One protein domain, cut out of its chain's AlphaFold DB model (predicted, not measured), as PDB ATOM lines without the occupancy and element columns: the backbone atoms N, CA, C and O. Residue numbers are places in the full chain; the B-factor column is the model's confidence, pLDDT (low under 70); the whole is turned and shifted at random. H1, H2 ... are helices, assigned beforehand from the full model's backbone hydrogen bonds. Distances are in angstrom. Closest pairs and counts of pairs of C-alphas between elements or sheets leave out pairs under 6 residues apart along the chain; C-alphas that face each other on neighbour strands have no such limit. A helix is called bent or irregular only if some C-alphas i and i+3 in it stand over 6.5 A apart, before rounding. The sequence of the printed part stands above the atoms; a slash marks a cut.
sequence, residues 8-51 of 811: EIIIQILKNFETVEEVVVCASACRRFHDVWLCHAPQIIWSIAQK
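What this domain is: This is residues 8 to 51 of the 811 residues of a protein of Aspergillus lentulus (UniProt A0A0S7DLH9). A long straight helical arm, H2a, makes the length of this domain, with a short helical piece at each end: H1 near its beginning, and H2b turned off at a sharp corner beyond its far end. The frame is open, with few contacts between these parts. The printed part has 44 residues with two named helices, H1 and then H2, and no named strand; the class is all helix. It is only just extended, close to loose, with a radius of gyration of the C-alphas of 14.1 A, and spans 38 by 17 by 16 A, a rod.

How they stand to each other: Begin at H1, residues 8 to 14, and go over a tight link of 5 residues to H2, residues 20 to 49. By its hydrogen bonds H2 was assigned as one helix, but it is bent: C-alphas 39 and 42 are 8.4 A apart. Its arms are H2a, residues 20 to 39, and H2b, residues 42 to 49. H1 and H2a are close but not clearly touching; their closest C-alphas, those of Leu 14 and Val 23, are 6.5 A apart. They run opposite ways at a steep tilt of 65 degrees. Past the bend, H2b stands about perpendicular to H2a, at 82 degrees. These arms are close but not clearly touching, with the closest C-alphas, those of Trp 37 and Ile 44, 7.6 A apart. H1 and H2b are apart. In H1, H2a and H2b every O i to N i+4 pair is within hydrogen-bond range.

Where its parts are: Find C-alpha 8 at (41.894, 29.342, 124.636); from there H1 runs 9.8 A to C-alpha 14. H2a begins at C-alpha 20, at (39.046, 11.594, 122.102), and runs 28.7 A to C-alpha 39. H2b runs 10.2 A from C-alpha 42 to C-alpha 49, at (13.141, 31.904, 137.412).

The domain as a whole: Look to Thr 19 and Gln 50 for the two C-alphas farthest apart, 38.9 A. Residues 28 to 35, 38 to 43 and 46 to 51 stand free. The printed part has no cut and no long link. Its mean pLDDT is 79.1, and no printed residue is under 70.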
ATOM      1  N   GLU A   8      40.873  29.852 123.734       71.12
ATOM      2  CA  GLU A   8      41.894  29.342 124.636       71.12
ATOM      3  C   GLU A   8      41.308  28.706 125.911       71.12
ATOM      4  O   GLU A   8      41.843  27.703 126.387       71.12
ATOM      5  N   ILE A   9      40.191  29.224 126.440       71.56
ATOM      6  CA  ILE A   9      39.505  28.657 127.616       71.56
ATOM      7  C   ILE A   9      38.865  27.316 127.256       71.56
ATOM      8  O   ILE A   9      39.009  26.340 127.991       71.56
ATOM      9  N   ILE A  10      38.196  27.248 126.101       71.12
ATOM     10  CA  ILE A  10      37.559  26.013 125.623       71.12
ATOM     11  C   ILE A  10      38.632  24.953 125.366       71.12
ATOM     12  O   ILE A  10      38.483  23.815 125.803       71.12
ATOM     13  N   ILE A  11      39.750  25.331 124.741       76.31
ATOM     14  CA  ILE A  11      40.886  24.428 124.527       76.31
ATOM     15  C   ILE A  11      41.446  23.915 125.861       76.31
ATOM     16  O   ILE A  11      41.763  22.732 125.952       76.31
ATOM     17  N   GLN A  12      41.553  24.751 126.899       73.75
ATOM     18  CA  GLN A  12      42.036  24.288 128.205       73.75
ATOM     19  C   GLN A  12      41.077  23.330 128.907       73.75
ATOM     20  O   GLN A  12      41.523  22.342 129.477       73.75
ATOM     21  N   ILE A  13      39.768  23.574 128.835       75.94
ATOM     22  CA  ILE A  13      38.776  22.634 129.370       75.94
ATOM     23  C   ILE A  13      38.899  21.292 128.643       75.94
ATOM     24  O   ILE A  13      38.981  20.251 129.293       75.94
ATOM     25  N   LEU A  14      39.004  21.319 127.310       78.69
ATOM     26  CA  LEU A  14      39.103  20.111 126.494       78.69
ATOM     27  C   LEU A  14      40.414  19.325 126.697       78.69
ATOM     28  O   LEU A  14      40.439  18.125 126.446       78.69
ATOM     29  N   LYS A  15      41.486  19.964 127.185       80.62
ATOM     30  CA  LYS A  15      42.762  19.303 127.526       80.62
ATOM     31  C   LYS A  15      42.705  18.430 128.782       80.62
ATOM     32  O   LYS A  15      43.637  17.665 129.000       80.62
ATOM     33  N   ASN A  16      41.658  18.556 129.600       82.88
ATOM     34  CA  ASN A  16      41.490  17.741 130.807       82.88
ATOM     35  C   ASN A  16      40.812  16.388 130.538       82.88
ATOM     36  O   ASN A  16      40.672  15.603 131.467       82.88
ATOM     37  N   PHE A  17      40.376  16.119 129.304       83.50
ATOM     38  CA  PHE A  17      39.839  14.812 128.930       83.50
ATOM     39  C   PHE A  17      40.974  13.884 128.501       83.50
ATOM     40  O   PHE A  17      41.890  14.298 127.786       83.50
ATOM     41  N   GLU A  18      40.913  12.631 128.938       83.81
ATOM     42  CA  GLU A  18      41.977  11.648 128.717       83.81
ATOM     43  C   GLU A  18      41.836  10.969 127.349       83.81
ATOM     44  O   GLU A  18      42.819  10.468 126.796       83.81
ATOM     45  N   THR A  19      40.630  10.983 126.765       87.69
ATOM     46  CA  THR A  19      40.338  10.319 125.486       87.69
ATOM     47  C   THR A  19      39.605  11.214 124.483       87.69
ATOM     48  O   THR A  19      38.889  12.156 124.823       87.69
ATOM     49  N   VAL A  20      39.757  10.897 123.191       81.25
ATOM     50  CA  VAL A  20      39.046  11.594 122.102       81.25
ATOM     51  C   VAL A  20      37.540  11.306 122.145       81.25
ATOM     52  O   VAL A  20      36.749  12.196 121.831       81.25
ATOM     53  N   GLU A  21      37.122  10.107 122.570       84.19
ATOM     54  CA  GLU A  21      35.702   9.787 122.769       84.19
ATOM     55  C   GLU A  21      35.036  10.737 123.772       84.19
ATOM     56  O   GLU A  21      33.949  11.245 123.494       84.19
ATOM     57  N   GLU A  22      35.686  11.037 124.898       80.00
ATOM     58  CA  GLU A  22      35.163  11.970 125.904       80.00
ATOM     59  C   GLU A  22      34.961  13.380 125.338       80.00
ATOM     60  O   GLU A  22      33.917  13.999 125.559       80.00
ATOM     61  N   VAL A  23      35.913  13.862 124.532       80.75
ATOM     62  CA  VAL A  23      35.810  15.158 123.843       80.75
ATOM     63  C   VAL A  23      34.624  15.172 122.875       80.75
ATOM     64  O   VAL A  23      33.856  16.138 122.854       80.75
ATOM     65  N   VAL A  24      34.429  14.105 122.093       79.12
ATOM     66  CA  VAL A  24      33.315  13.991 121.135       79.12
ATOM     67  C   VAL A  24      31.965  13.906 121.851       79.12
ATOM     68  O   VAL A  24      31.010  14.571 121.437       79.12
ATOM     69  N   VAL A  25      31.872  13.141 122.942       81.81
ATOM     70  CA  VAL A  25      30.660  13.043 123.770       81.81
ATOM     71  C   VAL A  25      30.327  14.396 124.396       81.81
ATOM     72  O   VAL A  25      29.187  14.847 124.280       81.81
ATOM     73  N   CYS A  26      31.315  15.087 124.972       79.06
ATOM     74  CA  CYS A  26      31.143  16.420 125.547       79.06
ATOM     75  C   CYS A  26      30.697  17.439 124.487       79.06
ATOM     76  O   CYS A  26      29.725  18.164 124.693       79.06
ATOM     77  N   ALA A  27      31.347  17.475 123.321       76.69
ATOM     78  CA  ALA A  27      30.982  18.385 122.235       76.69
ATOM     79  C   ALA A  27      29.565  18.109 121.697       76.69
ATOM     80  O   ALA A  27      28.795  19.041 121.455       76.69
ATOM     81  N   SER A  28      29.192  16.833 121.552       74.94
ATOM     82  CA  SER A  28      27.849  16.415 121.136       74.94
ATOM     83  C   SER A  28      26.788  16.792 122.174       74.94
ATOM     84  O   SER A  28      25.727  17.302 121.807       74.94
ATOM     85  N   ALA A  29      27.083  16.619 123.467       77.56
ATOM     86  CA  ALA A  29      26.218  17.052 124.559       77.56
ATOM     87  C   ALA A  29      26.046  18.579 124.566       77.56
ATOM     88  O   ALA A  29      24.913  19.054 124.555       77.56
ATOM     89  N   CYS A  30      27.135  19.351 124.484       77.19
ATOM     90  CA  CYS A  30      27.093  20.815 124.414       77.19
ATOM     91  C   CYS A  30      26.290  21.321 123.210       77.19
ATOM     92  O   CYS A  30      25.496  22.250 123.355       77.19
ATOM     93  N   ARG A  31      26.444  20.696 122.034       76.25
ATOM     94  CA  ARG A  31      25.642  21.034 120.850       76.25
ATOM     95  C   ARG A  31      24.160  20.759 121.087       76.25
ATOM     96  O   ARG A  31      23.346  21.641 120.859       76.25
ATOM     97  N   ARG A  32      23.811  19.581 121.621       76.06
ATOM     98  CA  ARG A  32      22.419  19.248 121.969       76.06
ATOM     99  C   ARG A  32      21.841  20.218 123.001       76.06
ATOM    100  O   ARG A  32      20.704  20.638 122.843       76.06
ATOM    101  N   PHE A  33      22.607  20.611 124.020       74.62
ATOM    102  CA  PHE A  33      22.181  21.623 124.991       74.62
ATOM    103  C   PHE A  33      21.981  22.998 124.348       74.62
ATOM    104  O   PHE A  33      21.017  23.679 124.685       74.62
ATOM    105  N   HIS A  34      22.844  23.399 123.412       77.56
ATOM    106  CA  HIS A  34      22.679  24.642 122.660       77.56
ATOM    107  C   HIS A  34      21.422  24.616 121.780       77.56
ATOM    108  O   HIS A  34      20.647  25.569 121.809       77.56
ATOM    109  N   ASP A  35      21.176  23.513 121.072       78.56
ATOM    110  CA  ASP A  35      19.980  23.330 120.243       78.56
ATOM    111  C   ASP A  35      18.704  23.351 121.107       78.56
ATOM    112  O   ASP A  35      17.736  24.045 120.790       78.56
ATOM    113  N   VAL A  36      18.719  22.658 122.254       80.69
ATOM    114  CA  VAL A  36      17.627  22.683 123.241       80.69
ATOM    115  C   VAL A  36      17.417  24.097 123.787       80.69
ATOM    116  O   VAL A  36      16.276  24.537 123.902       80.69
ATOM    117  N   TRP A  37      18.487  24.835 124.084       79.12
ATOM    118  CA  TRP A  37      18.397  26.222 124.536       79.12
ATOM    119  C   TRP A  37      17.774  27.132 123.474       79.12
ATOM    120  O   TRP A  37      16.860  27.888 123.788       79.12
ATOM    121  N   LEU A  38      18.205  27.050 122.214       75.69
ATOM    122  CA  LEU A  38      17.648  27.876 121.137       75.69
ATOM    123  C   LEU A  38      16.145  27.634 120.930       75.69
ATOM    124  O   LEU A  38      15.410  28.584 120.664       75.69
ATOM    125  N   CYS A  39      15.685  26.393 121.094       80.00
ATOM    126  CA  CYS A  39      14.280  26.024 120.912       80.00
ATOM    127  C   CYS A  39      13.411  26.230 122.164       80.00
ATOM    128  O   CYS A  39      12.201  26.423 122.039       80.00
ATOM    129  N   HIS A  40      13.998  26.171 123.366       81.62
ATOM    130  CA  HIS A  40      13.251  26.091 124.628       81.62
ATOM    131  C   HIS A  40      13.711  27.075 125.716       81.62
ATOM    132  O   HIS A  40      13.311  26.935 126.874       81.62
ATOM    133  N   ALA A  41      14.535  28.079 125.388       77.88
ATOM    134  CA  ALA A  41      15.018  29.068 126.356       77.88
ATOM    135  C   ALA A  41      13.892  29.702 127.198       77.88
ATOM    136  O   ALA A  41      14.040  29.720 128.420       77.88
ATOM    137  N   PRO A  42      12.749  30.151 126.632       80.56
ATOM    138  CA  PRO A  42      11.637  30.673 127.429       80.56
ATOM    139  C   PRO A  42      11.138  29.703 128.507       80.56
ATOM    140  O   PRO A  42      10.920  30.112 129.642       80.56
ATOM    141  N   GLN A  43      10.986  28.416 128.184       81.44
ATOM    142  CA  GLN A  43      10.500  27.394 129.116       81.44
ATOM    143  C   GLN A  43      11.539  27.056 130.190       81.44
ATOM    144  O   GLN A  43      11.189  26.922 131.362       81.44
ATOM    145  N   ILE A  44      12.810  26.941 129.795       78.69
ATOM    146  CA  ILE A  44      13.920  26.647 130.708       78.69
ATOM    147  C   ILE A  44      14.087  27.794 131.706       78.69
ATOM    148  O   ILE A  44      14.109  27.564 132.914       78.69
ATOM    149  N   ILE A  45      14.157  29.033 131.209       80.50
ATOM    150  CA  ILE A  45      14.318  30.214 132.057       80.50
ATOM    151  C   ILE A  45      13.092  30.383 132.943       80.50
ATOM    152  O   ILE A  45      13.267  30.624 134.127       80.50
ATOM    153  N   TRP A  46      11.874  30.185 132.427       84.19
ATOM    154  CA  TRP A  46      10.656  30.243 133.240       84.19
ATOM    155  C   TRP A  46      10.716  29.278 134.429       84.19
ATOM    156  O   TRP A  46      10.538  29.703 135.565       84.19
ATOM    157  N   SER A  47      11.060  28.008 134.194       80.12
ATOM    158  CA  SER A  47      11.153  27.011 135.267       80.12
ATOM    159  C   SER A  47      12.223  27.336 136.316       80.12
ATOM    160  O   SER A  47      12.042  27.011 137.490       80.12
ATOM    161  N   ILE A  48      13.342  27.944 135.911       81.38
ATOM    162  CA  ILE A  48      14.423  28.332 136.828       81.38
ATOM    163  C   ILE A  48      14.057  29.618 137.575       81.38
ATOM    164  O   ILE A  48      14.231  29.694 138.789       81.38
ATOM    165  N   ALA A  49      13.524  30.611 136.867       82.31
ATOM    166  CA  ALA A  49      13.141  31.904 137.412       82.31
ATOM    167  C   ALA A  49      12.043  31.763 138.469       82.31
ATOM    168  O   ALA A  49      12.124  32.431 139.491       82.31
ATOM    169  N   GLN A  50      11.091  30.837 138.288       81.88
ATOM    170  CA  GLN A  50      10.062  30.530 139.292       81.88
ATOM    171  C   GLN A  50      10.643  30.110 140.653       81.88
ATOM    172  O   GLN A  50       9.948  30.184 141.655       81.88
ATOM    173  N   LYS A  51      11.908  29.666 140.702       79.75
ATOM    174  CA  LYS A  51      12.599  29.283 141.942       79.75
ATOM    175  C   LYS A  51      13.466  30.396 142.531       79.75
ATOM    176  O   LYS A  51      13.948  30.246 143.646       79.75
TER     177      LYS A  51